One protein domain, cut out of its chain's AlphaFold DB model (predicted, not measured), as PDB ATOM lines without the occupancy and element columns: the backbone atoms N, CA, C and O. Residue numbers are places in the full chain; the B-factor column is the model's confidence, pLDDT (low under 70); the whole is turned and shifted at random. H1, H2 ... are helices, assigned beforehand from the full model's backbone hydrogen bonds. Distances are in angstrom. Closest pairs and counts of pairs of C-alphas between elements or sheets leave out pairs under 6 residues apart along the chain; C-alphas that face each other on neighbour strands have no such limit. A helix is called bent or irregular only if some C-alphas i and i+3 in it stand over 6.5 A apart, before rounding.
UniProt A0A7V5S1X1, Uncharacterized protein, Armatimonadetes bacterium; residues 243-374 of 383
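What this domain is: This is residues 243 to 374 of the 383 residues of an uncharacterized protein of Armatimonadetes bacterium (UniProt A0A7V5S1X1). An elongated, zigzag pile of short helices, with H5, H6 and H7 side by side in a triangle in the middle, H4 beside H5 and H8 beside H7. H9, H10 and H11 fold back and forth into a small three-helix cluster at one end, while H1, H2 and H3 gather loosely at the other, with H1 and H2 near H4. The 132 printed residues include eleven named helices, H1 to H11 in chain order, and no named strand; the class is all helix. The whole is compact, with a radius of gyration of the C-alphas of 15.8 A and spans of 45 by 28 by 26 A.

Where its parts are: H1, residues 243 to 247, begins with C-alpha 243 at (282.110, 441.545, 376.080). H2 is residues 252 to 261, 14.2 A long, and H3 is residues 263 to 268. H4, residues 274 to 286, is the longest helix by residues and measures 18.9 A. H5 is residues 290 to 298, 12.3 A, and H6 is residues 303 to 311, 12.4 A. H7, residues 315 to 326, 13.3 A, begins with C-alpha 315 at (308.315, 434.564, 370.715). H8 is residues 329 to 338, 14.6 A; H9 is residues 344 to 350; H10 is residues 356 to 365, 14.7 A. H11, residues 367 to 373, ends with C-alpha 373 at (306.394, 418.529, 391.054). H7, H8 and H10 are irregular, and H11 only just: C-alphas 317 and 320 are 7.8 A apart, 330 and 333 7.3 A, 357 and 360 7.2 A, 368 and 371 6.8 A.

How they stand to each other: H5 and H7 are the hub, touching three helices each. They touch each other at a shallow tilt of 30 degrees, the same way, closest at the C-alphas of Ala 298 and His 322, 4.6 A. H6 and H7, a hairpin, only just touch, with 3 pairs of C-alphas within 8 A, closest at Leu 309 and Phe 315, 5.1 A. H5 and H6 are a hairpin too, closest at the C-alphas of Ala 298 and Ile 305, 6.8 A. H8 touches H7, opposite ways at 30 degrees, a shallow tilt, with the C-alphas of Asn 316 and Thr 338 closest, 6.4 A. H4 touches H5 with residues 280 to 284 alone, at a steep tilt of 40 degrees, closest at the C-alphas of Arg 284 and Tyr 293, 6.2 A. H1 is close to H4 but not clearly touching, with the C-alphas of Leu 246 and Leu 279 closest, 7.0 A. H2 and H4 are close but not clearly touching, closest at the C-alphas of Arg 252 and Leu 286, 6.9 A. H3 touches no helix. H10 touches H9, closest at the C-alphas of Ser 344 and Glu 365, 6.0 A, and H11, closest at those of Val 362 and Leu 370, 6.6 A. H9 is close to H7 but not clearly touching, closest at the C-alphas of Leu 324 and Leu 350, 7.0 A. In H1, H2, H3, H4, H5, H6 and H9 every O i to N i+4 pair is within hydrogen-bond range; H7 has 6 of 8, H8 and H10 4 of 6 each, and H11 0 of 3, with 3 of 4 O i to N i+3 pairs within range.

The domain as a whole: The two C-alphas farthest apart, those of Ala 247 and Phe 364, are 46.2 A apart. The printed part has no cut, and the links from H1 to H11 are tight. The mean pLDDT of the printed part is 86.8; residues 337 to 341 and 366 to 367 are under 70.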
ATOM      1  N   GLU A 243     282.745 440.452 376.827       90.12
ATOM      2  CA  GLU A 243     282.110 441.545 376.080       90.12
ATOM      3  C   GLU A 243     281.828 442.762 376.969       90.12
ATOM      4  O   GLU A 243     282.064 443.901 376.569       90.12
ATOM      5  N   GLN A 244     281.338 442.522 378.189       90.50
ATOM      6  CA  GLN A 244     281.002 443.581 379.142       90.50
ATOM      7  C   GLN A 244     282.265 444.289 379.633       90.50
ATOM      8  O   GLN A 244     282.292 445.514 379.725       90.50
ATOM      9  N   TRP A 245     283.330 443.525 379.900       91.06
ATOM     10  CA  TRP A 245     284.630 444.095 380.241       91.06
ATOM     11  C   TRP A 245     285.221 444.916 379.099       91.06
ATOM     12  O   TRP A 245     285.698 446.020 379.338       91.06
ATOM     13  N   LEU A 246     285.171 444.400 377.868       90.31
ATOM     14  CA  LEU A 246     285.684 445.095 376.689       90.31
ATOM     15  C   LEU A 246     284.955 446.413 376.430       90.31
ATOM     16  O   LEU A 246     285.600 447.404 376.096       90.31
ATOM     17  N   ALA A 247     283.634 446.449 376.619       88.75
ATOM     18  CA  ALA A 247     282.848 447.671 376.466       88.75
ATOM     19  C   ALA A 247     283.234 448.754 377.492       88.75
ATOM     20  O   ALA A 247     283.240 449.940 377.166       88.75
ATOM     21  N   ALA A 248     283.593 448.350 378.713       88.31
ATOM     22  CA  ALA A 248     284.011 449.244 379.793       88.31
ATOM     23  C   ALA A 248     285.527 449.528 379.814       88.31
ATOM     24  O   ALA A 248     286.015 450.192 380.727       88.31
ATOM     25  N   LEU A 249     286.287 448.997 378.848       90.75
ATOM     26  CA  LEU A 249     287.743 449.054 378.860       90.75
ATOM     27  C   LEU A 249     288.256 450.414 378.373       90.75
ATOM     28  O   LEU A 249     288.091 450.781 377.204       90.75
ATOM     29  N   HIS A 250     288.923 451.152 379.258       89.25
ATOM     30  CA  HIS A 250     289.431 452.501 378.987       89.25
ATOM     31  C   HIS A 250     290.922 452.668 379.304       89.25
ATOM     32  O   HIS A 250     291.559 453.562 378.753       89.25
ATOM     33  N   ASP A 251     291.501 451.803 380.141       91.00
ATOM     34  CA  ASP A 251     292.913 451.889 380.521       91.00
ATOM     35  C   ASP A 251     293.608 450.520 380.672       91.00
ATOM     36  O   ASP A 251     293.014 449.442 380.575       91.00
ATOM     37  N   ARG A 252     294.925 450.561 380.918       85.44
ATOM     38  CA  ARG A 252     295.772 449.363 381.046       85.44
ATOM     39  C   ARG A 252     295.578 448.599 382.352       85.44
ATOM     40  O   ARG A 252     295.860 447.401 382.396       85.44
ATOM     41  N   GLN A 253     295.158 449.265 383.421       88.81
ATOM     42  CA  GLN A 253     294.907 448.605 384.697       88.81
ATOM     43  C   GLN A 253     293.651 447.739 384.592       88.81
ATOM     44  O   GLN A 253     293.681 446.566 384.970       88.81
ATOM     45  N   GLN A 254     292.590 448.284 383.999       90.94
ATOM     46  CA  GLN A 254     291.368 447.567 383.659       90.94
ATOM     47  C   GLN A 254     291.649 446.405 382.706       90.94
ATOM     48  O   GLN A 254     291.143 445.310 382.937       90.94
ATOM     49  N   LEU A 255     292.522 446.586 381.705       91.44
ATOM     50  CA  LEU A 255     292.910 445.500 380.798       91.44
ATOM     51  C   LEU A 255     293.534 444.323 381.559       91.44
ATOM     52  O   LEU A 255     293.138 443.177 381.360       91.44
ATOM     53  N   ARG A 256     294.488 444.590 382.458       89.31
ATOM     54  CA  ARG A 256     295.127 443.538 383.268       89.31
ATOM     55  C   ARG A 256     294.112 442.817 384.156       89.31
ATOM     56  O   ARG A 256     294.148 441.593 384.247       89.31
ATOM     57  N   GLN A 257     293.199 443.560 384.783       90.50
ATOM     58  CA  GLN A 257     292.139 442.979 385.611       90.50
ATOM     59  C   GLN A 257     291.165 442.135 384.791       90.50
ATOM     60  O   GLN A 257     290.792 441.048 385.232       90.50
ATOM     61  N   MET A 258     290.785 442.606 383.602       93.56
ATOM     62  CA  MET A 258     289.961 441.854 382.667       93.56
ATOM     63  C   MET A 258     290.653 440.542 382.313       93.56
ATOM     64  O   MET A 258     290.097 439.497 382.620       93.56
ATOM     65  N   LEU A 259     291.879 440.576 381.773       92.31
ATOM     66  CA  LEU A 259     292.607 439.367 381.361       92.31
ATOM     67  C   LEU A 259     292.713 438.335 382.495       92.31
ATOM     68  O   LEU A 259     292.528 437.146 382.254       92.31
ATOM     69  N   GLN A 260     292.930 438.780 383.737       89.19
ATOM     70  CA  GLN A 260     292.950 437.899 384.909       89.19
ATOM     71  C   GLN A 260     291.573 437.309 385.252       89.19
ATOM     72  O   GLN A 260     291.471 436.139 385.613       89.19
ATOM     73  N   ARG A 261     290.497 438.101 385.174       90.56
ATOM     74  CA  ARG A 261     289.137 437.663 385.542       90.56
ATOM     75  C   ARG A 261     288.444 436.862 384.444       90.56
ATOM     76  O   ARG A 261     287.582 436.040 384.747       90.56
ATOM     77  N   THR A 262     288.818 437.085 383.190       93.06
ATOM     78  CA  THR A 262     288.255 436.424 382.009       93.06
ATOM     79  C   THR A 262     289.209 435.395 381.406       93.06
ATOM     80  O   THR A 262     288.929 434.901 380.323       93.06
ATOM     81  N   GLU A 263     290.303 435.040 382.089       93.44
ATOM     82  CA  GLU A 263     291.334 434.090 381.631       93.44
ATOM     83  C   GLU A 263     290.714 432.809 381.038       93.44
ATOM     84  O   GLU A 263     290.935 432.473 379.876       93.44
ATOM     85  N   ALA A 264     289.843 432.143 381.807       94.06
ATOM     86  CA  ALA A 264     289.150 430.929 381.376       94.06
ATOM     87  C   ALA A 264     288.168 431.174 380.219       94.06
ATOM     88  O   ALA A 264     288.064 430.337 379.328       94.06
ATOM     89  N   GLN A 265     287.466 432.315 380.212       94.94
ATOM     90  CA  GLN A 265     286.561 432.673 379.112       94.94
ATOM     91  C   GLN A 265     287.352 432.835 377.811       94.94
ATOM     92  O   GLN A 265     286.959 432.276 376.794       94.94
ATOM     93  N   ILE A 266     288.496 433.527 377.865       95.88
ATOM     94  CA  ILE A 266     289.383 433.748 376.721       95.88
ATOM     95  C   ILE A 266     289.934 432.416 376.208       95.88
ATOM     96  O   ILE A 266     289.829 432.149 375.017       95.88
ATOM     97  N   MET A 267     290.458 431.547 377.079       95.75
ATOM     98  CA  MET A 267     290.988 430.239 376.659       95.75
ATOM     99  C   MET A 267     289.922 429.338 376.000       95.75
ATOM    100  O   MET A 267     290.246 428.535 375.121       95.75
ATOM    101  N   LEU A 268     288.648 429.477 376.394       95.19
ATOM    102  CA  LEU A 268     287.517 428.736 375.824       95.19
ATOM    103  C   LEU A 268     287.017 429.286 374.482       95.19
ATOM    104  O   LEU A 268     286.281 428.574 373.800       95.19
ATOM    105  N   LEU A 269     287.412 430.496 374.076       94.31
ATOM    106  CA  LEU A 269     287.003 431.053 372.786       94.31
ATOM    107  C   LEU A 269     287.493 430.177 371.628       94.31
ATOM    108  O   LEU A 269     288.617 429.681 371.688       94.31
ATOM    109  N   PRO A 270     286.694 429.981 370.567       91.62
ATOM    110  CA  PRO A 270     287.188 429.352 369.352       91.62
ATOM    111  C   PRO A 270     288.223 430.258 368.643       91.62
ATOM    112  O   PRO A 270     288.220 431.474 368.850       91.62
ATOM    113  N   PRO A 271     289.107 429.695 367.791       86.31
ATOM    114  CA  PRO A 271     290.192 430.442 367.146       86.31
ATOM    115  C   PRO A 271     289.742 431.673 366.345       86.31
ATOM    116  O   PRO A 271     290.482 432.649 366.241       86.31
ATOM    117  N   ASP A 272     288.541 431.606 365.780       85.81
ATOM    118  CA  ASP A 272     287.897 432.584 364.905       85.81
ATOM    119  C   ASP A 272     286.944 433.537 365.647       85.81
ATOM    120  O   ASP A 272     286.201 434.291 365.020       85.81
ATOM    121  N   ALA A 273     286.963 433.545 366.987       89.94
ATOM    122  CA  ALA A 273     286.069 434.383 367.773       89.94
ATOM    123  C   ALA A 273     286.268 435.887 367.461       89.94
ATOM    124  O   ALA A 273     287.347 436.432 367.724       89.94
ATOM    125  N   PRO A 274     285.232 436.612 366.988       91.69
ATOM    126  CA  PRO A 274     285.363 438.013 366.573       91.69
ATOM    127  C   PRO A 274     285.747 438.938 367.733       91.69
ATOM    128  O   PRO A 274     286.453 439.927 367.546       91.69
ATOM    129  N   ILE A 275     285.352 438.578 368.955       93.06
ATOM    130  CA  ILE A 275     285.701 439.307 370.176       93.06
ATOM    131  C   ILE A 275     287.215 439.415 370.399       93.06
ATOM    132  O   ILE A 275     287.682 440.396 370.976       93.06
ATOM    133  N   LEU A 276     287.995 438.447 369.905       91.81
ATOM    134  CA  LEU A 276     289.450 438.497 369.980       91.81
ATOM    135  C   LEU A 276     290.012 439.608 369.087       91.81
ATOM    136  O   LEU A 276     290.935 440.306 369.495       91.81
ATOM    137  N   GLN A 277     289.429 439.817 367.905       92.00
ATOM    138  CA  GLN A 277     289.821 440.916 367.019       92.00
ATOM    139  C   GLN A 277     289.489 442.269 367.647       92.00
ATOM    140  O   GLN A 277     290.325 443.171 367.646       92.00
ATOM    141  N   THR A 278     288.316 442.387 368.276       94.00
ATOM    142  CA  THR A 278     287.939 443.583 369.042       94.00
ATOM    143  C   THR A 278     288.923 443.855 370.180       94.00
ATOM    144  O   THR A 278     289.359 444.992 370.362       94.00
ATOM    145  N   LEU A 279     289.330 442.819 370.922       94.62
ATOM    146  CA  LEU A 279     290.339 442.938 371.974       94.62
ATOM    147  C   LEU A 279     291.689 443.415 371.417       94.62
ATOM    148  O   LEU A 279     292.285 444.334 371.975       94.62
ATOM    149  N   LEU A 280     292.164 442.832 370.315       93.62
ATOM    150  CA  LEU A 280     293.430 443.222 369.685       93.62
ATOM    151  C   LEU A 280     293.406 444.670 369.176       93.62
ATOM    152  O   LEU A 280     294.383 445.396 369.369       93.62
ATOM    153  N   ALA A 281     292.292 445.106 368.579       93.06
ATOM    154  CA  ALA A 281     292.089 446.495 368.180       93.06
ATOM    155  C   ALA A 281     292.125 447.429 369.399       93.06
ATOM    156  O   ALA A 281     292.836 448.433 369.388       93.06
ATOM    157  N   LYS A 282     291.456 447.047 370.494       93.75
ATOM    158  CA  LYS A 282     291.444 447.842 371.725       93.75
ATOM    159  C   LYS A 282     292.820 447.941 372.376       93.75
ATOM    160  O   LYS A 282     293.206 449.008 372.841       93.75
ATOM    161  N   ILE A 283     293.591 446.856 372.378       94.19
ATOM    162  CA  ILE A 283     294.981 446.873 372.851       94.19
ATOM    163  C   ILE A 283     295.812 447.834 372.006       94.19
ATOM    164  O   ILE A 283     296.556 448.629 372.569       94.19
ATOM    165  N   ARG A 284     295.644 447.808 370.679       92.75
ATOM    166  CA  ARG A 284     296.357 448.713 369.773       92.75
ATOM    167  C   ARG A 284     296.069 450.185 370.084       92.75
ATOM    168  O   ARG A 284     297.009 450.967 370.092       92.75
ATOM    169  N   GLU A 285     294.830 450.546 370.421       92.44
ATOM    170  CA  GLU A 285     294.474 451.904 370.883       92.44
ATOM    171  C   GLU A 285     295.157 452.291 372.209       92.44
ATOM    172  O   GLU A 285     295.517 453.449 372.417       92.44
ATOM    173  N   LEU A 286     295.327 451.329 373.122       90.00
ATOM    174  CA  LEU A 286     295.870 451.554 374.467       90.00
ATOM    175  C   LEU A 286     297.407 451.564 374.524       90.00
ATOM    176  O   LEU A 286     297.983 451.903 375.563       90.00
ATOM    177  N   THR A 287     298.078 451.180 373.440       90.06
ATOM    178  CA  THR A 287     299.540 451.054 373.365       90.06
ATOM    179  C   THR A 287     300.119 452.036 372.361       90.06
ATOM    180  O   THR A 287     299.551 452.257 371.300       90.06
ATOM    181  N   ARG A 288     301.270 452.632 372.688       83.50
ATOM    182  CA  ARG A 288     301.891 453.685 371.858       83.50
ATOM    183  C   ARG A 288     303.074 453.204 371.022       83.50
ATOM    184  O   ARG A 288     303.494 453.911 370.115       83.50
ATOM    185  N   ALA A 289     303.629 452.040 371.348       85.38
ATOM    186  CA  ALA A 289     304.814 451.477 370.711       85.38
ATOM    187  C   ALA A 289     304.587 450.003 370.371       85.38
ATOM    188  O   ALA A 289     303.857 449.309 371.073       85.38
ATOM    189  N   GLU A 290     305.258 449.521 369.328       83.56
ATOM    190  CA  GLU A 290     305.106 448.150 368.835       83.56
ATOM    191  C   GLU A 290     305.522 447.095 369.872       83.56
ATOM    192  O   GLU A 290     304.764 446.170 370.149       83.56
ATOM    193  N   LEU A 291     306.676 447.263 370.526       83.69
ATOM    194  CA  LEU A 291     307.098 446.355 371.600       83.69
ATOM    195  C   LEU A 291     306.075 446.325 372.748       83.69
ATOM    196  O   LEU A 291     305.777 445.268 373.298       83.69
ATOM    197  N   ASP A 292     305.525 447.483 373.113       87.56
ATOM    198  CA  ASP A 292     304.524 447.590 374.177       87.56
ATOM    199  C   ASP A 292     303.200 446.916 373.783       87.56
ATOM    200  O   ASP A 292     302.608 446.205 374.595       87.56
ATOM    201  N   TYR A 293     302.784 447.067 372.522       89.81
ATOM    202  CA  TYR A 293     301.673 446.322 371.933       89.81
ATOM    203  C   TYR A 293     301.878 444.817 372.090       89.81
ATOM    204  O   TYR A 293     301.047 444.143 372.701       89.81
ATOM    205  N   TRP A 294     303.014 444.297 371.626       89.38
ATOM    206  CA  TRP A 294     303.288 442.866 371.659       89.38
ATOM    207  C   TRP A 294     303.386 442.312 373.081       89.38
ATOM    208  O   TRP A 294     302.789 441.273 373.360       89.38
ATOM    209  N   ARG A 295     304.017 443.032 374.019       90.38
ATOM    210  CA  ARG A 295     304.051 442.632 375.440       90.38
ATOM    211  C   ARG A 295     302.661 442.512 376.049       90.38
ATOM    212  O   ARG A 295     302.415 441.609 376.840       90.38
ATOM    213  N   VAL A 296     301.744 443.414 375.701       92.12
ATOM    214  CA  VAL A 296     300.355 443.338 376.172       92.12
ATOM    215  C   VAL A 296     299.607 442.197 375.486       92.12
ATOM    216  O   VAL A 296     298.869 441.472 376.151       92.12
ATOM    217  N   VAL A 297     299.829 442.001 374.186       93.88
ATOM    218  CA  VAL A 297     299.246 440.898 373.416       93.88
ATOM    219  C   VAL A 297     299.658 439.539 373.981       93.88
ATOM    220  O   VAL A 297     298.798 438.680 374.152       93.88
ATOM    221  N   ALA A 298     300.924 439.356 374.364       92.81
ATOM    222  CA  ALA A 298     301.418 438.114 374.961       92.81
ATOM    223  C   ALA A 298     300.674 437.699 376.242       92.81
ATOM    224  O   ALA A 298     300.596 436.510 376.540       92.81
ATOM    225  N   LEU A 299     300.060 438.639 376.968       94.19
ATOM    226  CA  LEU A 299     299.277 438.338 378.171       94.19
ATOM    227  C   LEU A 299     297.889 437.757 377.874       94.19
ATOM    228  O   LEU A 299     297.204 437.340 378.806       94.19
ATOM    229  N   ILE A 300     297.446 437.748 376.614       95.81
ATOM    230  CA  ILE A 300     296.167 437.159 376.219       95.81
ATOM    231  C   ILE A 300     296.332 435.630 376.138       95.81
ATOM    232  O   ILE A 300     297.056 435.140 375.263       95.81
ATOM    233  N   PRO A 301     295.650 434.845 376.994       94.56
ATOM    234  CA  PRO A 301     295.829 433.400 377.047       94.56
ATOM    235  C   PRO A 301     295.012 432.705 375.946       94.56
ATOM    236  O   PRO A 301     293.964 432.119 376.202       94.56
ATOM    237  N   HIS A 302     295.451 432.809 374.691       95.44
ATOM    238  CA  HIS A 302     294.723 432.254 373.550       95.44
ATOM    239  C   HIS A 302     295.657 431.730 372.453       95.44
ATOM    240  O   HIS A 302     296.705 432.303 372.175       95.44
ATOM    241  N   GLU A 303     295.252 430.658 371.774       93.06
ATOM    242  CA  GLU A 303     296.115 429.944 370.820       93.06
ATOM    243  C   GLU A 303     296.435 430.738 369.553       93.06
ATOM    244  O   GLU A 303     297.506 430.589 368.970       93.06
ATOM    245  N   GLN A 304     295.519 431.613 369.136       91.12
ATOM    246  CA  GLN A 304     295.767 432.512 368.012       91.12
ATOM    247  C   GLN A 304     296.920 433.470 368.326       91.12
ATOM    248  O   GLN A 304     297.685 433.819 367.437       91.12
ATOM    249  N   ILE A 305     297.086 433.840 369.598       93.19
ATOM    250  CA  ILE A 305     298.181 434.698 370.043       93.19
ATOM    251  C   ILE A 305     299.496 433.935 369.988       93.19
ATOM    252  O   ILE A 305     300.466 434.463 369.460       93.19
ATOM    253  N   THR A 306     299.515 432.666 370.407       88.50
ATOM    254  CA  THR A 306     300.682 431.795 370.220       88.50
ATOM    255  C   THR A 306     301.110 431.751 368.751       88.50
ATOM    256  O   THR A 306     302.285 431.942 368.445       88.50
ATOM    257  N   ARG A 307     300.153 431.569 367.827       87.06
ATOM    258  CA  ARG A 307     300.422 431.560 366.378       87.06
ATOM    259  C   ARG A 307     300.967 432.899 365.883       87.06
ATOM    260  O   ARG A 307     301.947 432.897 365.148       87.06
ATOM    261  N   MET A 308     300.373 434.018 366.303       86.50
ATOM    262  CA  MET A 308     300.838 435.361 365.936       86.50
ATOM    263  C   MET A 308     302.261 435.624 366.436       86.50
ATOM    264  O   MET A 308     303.103 436.058 365.663       86.50
ATOM    265  N   LEU A 309     302.560 435.309 367.699       83.00
ATOM    266  CA  LEU A 309     303.888 435.529 368.280       83.00
ATOM    267  C   LEU A 309     304.985 434.717 367.586       83.00
ATOM    268  O   LEU A 309     306.115 435.190 367.478       83.00
ATOM    269  N   ILE A 310     304.664 433.502 367.133       79.94
ATOM    270  CA  ILE A 310     305.589 432.667 366.360       79.94
ATOM    271  C   ILE A 310     305.748 433.221 364.940       79.94
ATOM    272  O   ILE A 310     306.875 433.391 364.490       79.94
ATOM    273  N   ALA A 311     304.646 433.532 364.250       77.12
ATOM    274  CA  ALA A 311     304.675 434.028 362.872       77.12
ATOM    275  C   ALA A 311     305.419 435.367 362.737       77.12
ATOM    276  O   ALA A 311     306.149 435.579 361.776       77.12
ATOM    277  N   GLU A 312     305.268 436.240 363.729       74.94
ATOM    278  CA  GLU A 312     305.859 437.579 363.757       74.94
ATOM    279  C   GLU A 312     307.227 437.606 364.472       74.94
ATOM    280  O   GLU A 312     307.756 438.672 364.771       74.94
ATOM    281  N   ASN A 313     307.811 436.440 364.784       78.12
ATOM    282  CA  ASN A 313     309.113 436.287 365.452       78.12
ATOM    283  C   ASN A 313     309.253 436.990 366.821       78.12
ATOM    284  O   ASN A 313     310.363 437.192 367.317       78.12
ATOM    285  N   TRP A 314     308.143 437.304 367.491       81.00
ATOM    286  CA  TRP A 314     308.147 437.909 368.827       81.00
ATOM    287  C   TRP A 314     308.360 436.896 369.954       81.00
ATOM    288  O   TRP A 314     308.695 437.282 371.074       81.00
ATOM    289  N   PHE A 315     308.212 435.597 369.681       75.88
ATOM    290  CA  PHE A 315     308.315 434.564 370.715       75.88
ATOM    291  C   PHE A 315     309.670 434.560 371.446       75.88
ATOM    292  O   PHE A 315     309.713 434.338 372.650       75.88
ATOM    293  N   ASN A 316     310.773 434.881 370.767       73.19
ATOM    294  CA  ASN A 316     312.095 434.934 371.408       73.19
ATOM    295  C   ASN A 316     312.238 436.084 372.419       73.19
ATOM    296  O   ASN A 316     313.104 436.026 373.283       73.19
ATOM    297  N   ILE A 317     311.410 437.127 372.305       76.56
ATOM    298  CA  ILE A 317     311.494 438.333 373.138       76.56
ATOM    299  C   ILE A 317     310.483 438.259 374.286       76.56
ATOM    300  O   ILE A 317     310.811 438.605 375.416       76.56
ATOM    301  N   ILE A 318     309.256 437.810 373.997       84.81
ATOM    302  CA  ILE A 318     308.120 437.859 374.937       84.81
ATOM    303  C   ILE A 318     307.390 436.519 375.105       84.81
ATOM    304  O   ILE A 318     306.338 436.424 375.742       84.81
ATOM    305  N   GLY A 319     307.926 435.446 374.521       82.44
ATOM    306  CA  GLY A 319     307.315 434.117 374.565       82.44
ATOM    307  C   GLY A 319     307.266 433.531 375.970       82.44
ATOM    308  O   GLY A 319     306.336 432.790 376.279       82.44
ATOM    309  N   PHE A 320     308.196 433.911 376.853       88.56
ATOM    310  CA  PHE A 320     308.164 433.492 378.252       88.56
ATOM    311  C   PHE A 320     306.951 434.063 379.002       88.56
ATOM    312  O   PHE A 320     306.239 433.329 379.686       88.56
ATOM    313  N   GLU A 321     306.644 435.349 378.817       90.31
ATOM    314  CA  GLU A 321     305.463 435.984 379.418       90.31
ATOM    315  C   GLU A 321     304.173 435.332 378.895       90.31
ATOM    316  O   GLU A 321     303.256 435.044 379.671       90.31
ATOM    317  N   HIS A 322     304.132 435.010 377.597       93.38
ATOM    318  CA  HIS A 322     303.014 434.281 377.001       93.38
ATOM    319  C   HIS A 322     302.882 432.846 377.526       93.38
ATOM    320  O   HIS A 322     301.774 432.375 377.803       93.38
ATOM    321  N   PHE A 323     304.002 432.148 377.710       92.75
ATOM    322  CA  PHE A 323     304.027 430.816 378.303       92.75
ATOM    323  C   PHE A 323     303.471 430.831 379.726       92.75
ATOM    324  O   PHE A 323     302.676 429.969 380.080       92.75
ATOM    325  N   LEU A 324     303.818 431.831 380.537       92.50
ATOM    326  CA  LEU A 324     303.280 431.970 381.890       92.50
ATOM    327  C   LEU A 324     301.778 432.279 381.906       92.50
ATOM    328  O   LEU A 324     301.071 431.804 382.796       92.50
ATOM    329  N   ALA A 325     301.289 433.055 380.933       92.81
ATOM    330  CA  ALA A 325     299.870 433.377 380.796       92.81
ATOM    331  C   ALA A 325     299.028 432.174 380.337       92.81
ATOM    332  O   ALA A 325     297.876 432.046 380.737       92.81
ATOM    333  N   THR A 326     299.588 431.295 379.504       94.56
ATOM    334  CA  THR A 326     298.861 430.160 378.903       94.56
ATOM    335  C   THR A 326     299.125 428.824 379.583       94.56
ATOM    336  O   THR A 326     298.332 427.895 379.433       94.56
ATOM    337  N   LEU A 327     300.262 428.693 380.268       94.56
ATOM    338  CA  LEU A 327     300.837 427.429 380.726       94.56
ATOM    339  C   LEU A 327     300.841 426.348 379.629       94.56
ATOM    340  O   LEU A 327     300.660 425.161 379.916       94.56
ATOM    341  N   ASP A 328     300.999 426.750 378.364       93.38
ATOM    342  CA  ASP A 328     300.978 425.834 377.229       93.38
ATOM    343  C   ASP A 328     302.259 424.995 377.198       93.38
ATOM    344  O   ASP A 328     303.258 425.349 376.576       93.38
ATOM    345  N   TYR A 329     302.210 423.843 377.866       90.62
ATOM    346  CA  TYR A 329     303.327 422.909 377.997       90.62
ATOM    347  C   TYR A 329     303.867 422.375 376.664       90.62
ATOM    348  O   TYR A 329     304.942 421.779 376.636       90.62
ATOM    349  N   ARG A 330     303.153 422.554 375.544       84.94
ATOM    350  CA  ARG A 330     303.673 422.204 374.211       84.94
ATOM    351  C   ARG A 330     304.826 423.123 373.808       84.94
ATOM    352  O   ARG A 330     305.660 422.736 373.000       84.94
ATOM    353  N   LEU A 331     304.884 424.318 374.394       86.12
ATOM    354  CA  LEU A 331     305.937 425.303 374.181       86.12
ATOM    355  C   LEU A 331     307.135 425.100 375.118       86.12
ATOM    356  O   LEU A 331     308.136 425.788 374.937       86.12
ATOM    357  N   THR A 332     307.084 424.162 376.080       83.94
ATOM    358  CA  THR A 332     308.205 423.897 377.002       83.94
ATOM    359  C   THR A 332     309.541 423.716 376.260       83.94
ATOM    360  O   THR A 332     310.500 424.379 376.647       83.94
ATOM    361  N   PRO A 333     309.646 422.931 375.164       76.50
ATOM    362  CA  PRO A 333     310.906 422.810 374.424       76.50
ATOM    363  C   PRO A 333     311.403 424.141 373.850       76.50
ATOM    364  O   PRO A 333     312.594 424.432 373.907       76.50
ATOM    365  N   LEU A 334     310.494 424.977 373.336       75.62
ATOM    366  CA  LEU A 334     310.840 426.284 372.782       75.62
ATOM    367  C   LEU A 334     311.333 427.231 373.885       75.62
ATOM    368  O   LEU A 334     312.350 427.900 373.706       75.62
ATOM    369  N   ILE A 335     310.686 427.213 375.052       82.81
ATOM    370  CA  ILE A 335     311.115 427.964 376.240       82.81
ATOM    371  C   ILE A 335     312.501 427.522 376.709       82.81
ATOM    372  O   ILE A 335     313.355 428.375 376.931       82.81
ATOM    373  N   LEU A 336     312.755 426.216 376.786       76.50
ATOM    374  CA  LEU A 336     314.062 425.670 377.163       76.50
ATOM    375  C   LEU A 336     315.153 425.944 376.115       76.50
ATOM    376  O   LEU A 336     316.325 426.039 376.459       76.50
ATOM    377  N   SER A 337     314.790 426.086 374.837       68.00
ATOM    378  CA  SER A 337     315.748 426.405 373.765       68.00
ATOM    379  C   SER A 337     316.123 427.890 373.684       68.00
ATOM    380  O   SER A 337     317.159 428.237 373.112       68.00
ATOM    381  N   THR A 338     315.266 428.760 374.224       65.00
ATOM    382  CA  THR A 338     315.416 430.224 374.198       65.00
ATOM    383  C   THR A 338     315.941 430.774 375.520       65.00
ATOM    384  O   THR A 338     316.618 431.798 375.521       65.00
ATOM    385  N   ASN A 339     315.688 430.078 376.633       65.81
ATOM    386  CA  ASN A 339     316.128 430.463 377.969       65.81
ATOM    387  C   ASN A 339     317.101 429.419 378.513       65.81
ATOM    388  O   ASN A 339     316.725 428.282 378.784       65.81
ATOM    389  N   THR A 340     318.355 429.822 378.690       63.09
ATOM    390  CA  THR A 340     319.421 428.964 379.226       63.09
ATOM    391  C   THR A 340     319.526 429.034 380.748       63.09
ATOM    392  O   THR A 340     320.209 428.212 381.357       63.09
ATOM    393  N   ARG A 341     318.855 430.005 381.377       68.81
ATOM    394  CA  ARG A 341     318.785 430.196 382.827       68.81
ATOM    395  C   ARG A 341     317.401 430.701 383.213       68.81
ATOM    396  O   ARG A 341     316.764 431.398 382.430       68.81
ATOM    397  N   PHE A 342     316.984 430.376 384.431       74.25
ATOM    398  CA  PHE A 342     315.754 430.887 385.024       74.25
ATOM    399  C   PHE A 342     316.049 431.454 386.401       74.25
ATOM    400  O   PHE A 342     316.731 430.825 387.205       74.25
ATOM    401  N   TRP A 343     315.476 432.610 386.703       78.44
ATOM    402  CA  TRP A 343     315.544 433.185 388.040       78.44
ATOM    403  C   TRP A 343     314.631 432.412 389.002       78.44
ATOM    404  O   TRP A 343     313.596 431.862 388.611       78.44
ATOM    405  N   SER A 344     314.929 432.417 390.306       76.75
ATOM    406  CA  SER A 344     314.098 431.702 391.292       76.75
ATOM    407  C   SER A 344     312.631 432.169 391.284       76.75
ATOM    408  O   SER A 344     311.720 431.370 391.521       76.75
ATOM    409  N   SER A 345     312.382 433.453 390.991       82.44
ATOM    410  CA  SER A 345     311.042 434.041 390.841       82.44
ATOM    411  C   SER A 345     310.279 433.482 389.636       82.44
ATOM    412  O   SER A 345     309.068 433.280 389.729       82.44
ATOM    413  N   GLU A 346     310.970 433.187 388.540       84.00
ATOM    414  CA  GLU A 346     310.420 432.577 387.330       84.00
ATOM    415  C   GLU A 346     310.107 431.103 387.572       84.00
ATOM    416  O   GLU A 346     308.983 430.662 387.340       84.00
ATOM    417  N   LEU A 347     311.045 430.362 388.170       82.00
ATOM    418  CA  LEU A 347     310.848 428.959 388.544       82.00
ATOM    419  C   LEU A 347     309.668 428.775 389.507       82.00
ATOM    420  O   LEU A 347     308.902 427.818 389.381       82.00
ATOM    421  N   ASN A 348     309.455 429.717 390.430       84.12
ATOM    422  CA  ASN A 348     308.285 429.715 391.312       84.12
ATOM    423  C   ASN A 348     306.959 429.852 390.545       84.12
ATOM    424  O   ASN A 348     305.954 429.263 390.961       84.12
ATOM    425  N   GLN A 349     306.936 430.629 389.459       86.69
ATOM    426  CA  GLN A 349     305.757 430.777 388.601       86.69
ATOM    427  C   GLN A 349     305.555 429.531 387.735       86.69
ATOM    428  O   GLN A 349     304.444 429.003 387.672       86.69
ATOM    429  N   LEU A 350     306.636 429.007 387.156       86.38
ATOM    430  CA  LEU A 350     306.640 427.798 386.333       86.38
ATOM    431  C   LEU A 350     306.220 426.542 387.105       86.38
ATOM    432  O   LEU A 350     305.533 425.674 386.567       86.38
ATOM    433  N   ALA A 351     306.534 426.473 388.400       86.19
ATOM    434  CA  ALA A 351     306.135 425.365 389.262       86.19
ATOM    435  C   ALA A 351     304.604 425.200 389.394       86.19
ATOM    436  O   ALA A 351     304.147 424.185 389.914       86.19
ATOM    437  N   ARG A 352     303.796 426.169 388.924       87.06
ATOM    438  CA  ARG A 352     302.336 426.017 388.779       87.06
ATOM    439  C   ARG A 352     301.956 424.969 387.729       87.06
ATOM    440  O   ARG A 352     300.923 424.323 387.883       87.06
ATOM    441  N   LEU A 353     302.762 424.823 386.678       92.06
ATOM    442  CA  LEU A 353     302.576 423.808 385.640       92.06
ATOM    443  C   LEU A 353     303.082 422.437 386.108       92.06
ATOM    444  O   LEU A 353     302.454 421.420 385.824       92.06
ATOM    445  N   GLY A 354     304.195 422.419 386.850       92.31
ATOM    446  CA  GLY A 354     304.781 421.192 387.391       92.31
ATOM    447  C   GLY A 354     305.365 420.259 386.324       92.31
ATOM    448  O   GLY A 354     305.333 419.047 386.514       92.31
ATOM    449  N   ASP A 355     305.857 420.805 385.203       94.56
ATOM    450  CA  ASP A 355     306.522 420.029 384.145       94.56
ATOM    451  C   ASP A 355     307.905 419.560 384.606       94.56
ATOM    452  O   ASP A 355     308.802 420.373 384.826       94.56
ATOM    453  N   ALA A 356     308.101 418.251 384.717       94.44
ATOM    454  CA  ALA A 356     309.358 417.671 385.170       94.44
ATOM    455  C   ALA A 356     310.558 418.006 384.260       94.44
ATOM    456  O   ALA A 356     311.693 417.896 384.714       94.44
ATOM    457  N   ALA A 357     310.340 418.488 383.030       89.81
ATOM    458  CA  ALA A 357     311.412 419.002 382.166       89.81
ATOM    459  C   ALA A 357     312.145 420.224 382.756       89.81
ATOM    460  O   ALA A 357     313.262 420.539 382.358       89.81
ATOM    461  N   LEU A 358     311.525 420.913 383.719       89.50
ATOM    462  CA  LEU A 358     312.108 422.060 384.415       89.50
ATOM    463  C   LEU A 358     312.880 421.666 385.682       89.50
ATOM    464  O   LEU A 358     313.530 422.520 386.283       89.50
ATOM    465  N   LEU A 359     312.818 420.397 386.107       88.69
ATOM    466  CA  LEU A 359     313.460 419.942 387.343       88.69
ATOM    467  C   LEU A 359     314.973 420.173 387.390       88.69
ATOM    468  O   LEU A 359     315.413 420.621 388.447       88.69
ATOM    469  N   PRO A 360     315.752 419.987 386.305       85.81
ATOM    470  CA  PRO A 360     317.183 420.289 386.341       85.81
ATOM    471  C   PRO A 360     317.466 421.737 386.780       85.81
ATOM    472  O   PRO A 360     318.299 421.982 387.648       85.81
ATOM    473  N   TYR A 361     316.683 422.697 386.276       83.75
ATOM    474  CA  TYR A 361     316.801 424.113 386.642       83.75
ATOM    475  C   TYR A 361     316.312 424.396 388.070       83.75
ATOM    476  O   TYR A 361     316.903 425.193 388.794       83.75
ATOM    477  N   VAL A 362     315.238 423.731 388.506       84.00
ATOM    478  CA  VAL A 362     314.707 423.863 389.875       84.00
ATOM    479  C   VAL A 362     315.686 423.324 390.912       84.00
ATOM    480  O   VAL A 362     315.824 423.920 391.976       84.00
ATOM    481  N   LEU A 363     316.348 422.206 390.621       80.62
ATOM    482  CA  LEU A 363     317.354 421.617 391.500       80.62
ATOM    483  C   LEU A 363     318.587 422.514 391.631       80.62
ATOM    484  O   LEU A 363     319.169 422.553 392.709       80.62
ATOM    485  N   PHE A 364     318.935 423.247 390.573       74.44
ATOM    486  CA  PHE A 364     320.050 424.190 390.581       74.44
ATOM    487  C   PHE A 364     319.743 425.472 391.377       74.44
ATOM    488  O   PHE A 364     320.548 425.893 392.200       74.44
ATOM    489  N   GLU A 365     318.564 426.075 391.184       70.25
ATOM    490  CA  GLU A 365     318.262 427.430 391.691       70.25
ATOM    491  C   GLU A 365     317.298 427.486 392.890       70.25
ATOM    492  O   GLU A 365     317.201 428.515 393.564       70.25
ATOM    493  N   ASN A 366     316.457 426.464 393.116       64.75
ATOM    494  CA  ASN A 366     315.292 426.617 393.999       64.75
ATOM    495  C   ASN A 366     314.697 425.299 394.546       64.75
ATOM    496  O   ASN A 366     313.629 424.841 394.114       64.75
ATOM    497  N   HIS A 367     315.284 424.756 395.617       65.12
ATOM    498  CA  HIS A 367     314.748 423.570 396.305       65.12
ATOM    499  C   HIS A 367     313.320 423.742 396.862       65.12
ATOM    500  O   HIS A 367     312.562 422.772 396.936       65.12
ATOM    501  N   ASN A 368     312.891 424.963 397.203       71.31
ATOM    502  CA  ASN A 368     311.571 425.203 397.807       71.31
ATOM    503  C   ASN A 368     310.404 424.910 396.847       71.31
ATOM    504  O   ASN A 368     309.294 424.576 397.291       71.31
ATOM    505  N   SER A 369     310.643 425.006 395.537       78.38
ATOM    506  CA  SER A 369     309.654 424.678 394.506       78.38
ATOM    507  C   SER A 369     309.594 423.189 394.167       78.38
ATOM    508  O   SER A 369     308.578 422.748 393.629       78.38
ATOM    509  N   LEU A 370     310.597 422.388 394.550       84.19
ATOM    510  CA  LEU A 370     310.680 420.958 394.226       84.19
ATOM    511  C   LEU A 370     309.412 420.195 394.640       84.19
ATOM    512  O   LEU A 370     308.864 419.417 393.866       84.19
ATOM    513  N   ARG A 371     308.855 420.484 395.822       85.88
ATOM    514  CA  ARG A 371     307.628 419.830 396.323       85.88
ATOM    515  C   ARG A 371     306.404 419.975 395.408       85.88
ATOM    516  O   ARG A 371     305.457 419.208 395.548       85.88
ATOM    517  N   ARG A 372     306.397 420.955 394.498       88.19
ATOM    518  CA  ARG A 372     305.279 421.216 393.577       88.19
ATOM    519  C   ARG A 372     305.245 420.255 392.385       88.19
ATOM    520  O   ARG A 372     304.238 420.217 391.690       88.19
ATOM    521  N   TYR A 373     306.295 419.460 392.179       92.75
ATOM    522  CA  TYR A 373     306.394 418.529 391.054       92.75
ATOM    523  C   TYR A 373     305.824 417.132 391.347       92.75
ATOM    524  O   TYR A 373     305.750 416.316 390.438       92.75
ATOM    525  N   GLY A 374     305.363 416.851 392.573       93.50
ATOM    526  CA  GLY A 374     304.684 415.593 392.908       93.50
ATOM    527  C   GLY A 374     305.602 414.369 392.848       93.50
ATOM    528  O   GLY A 374     306.680 414.373 393.436       93.50
TER     529      GLY A 374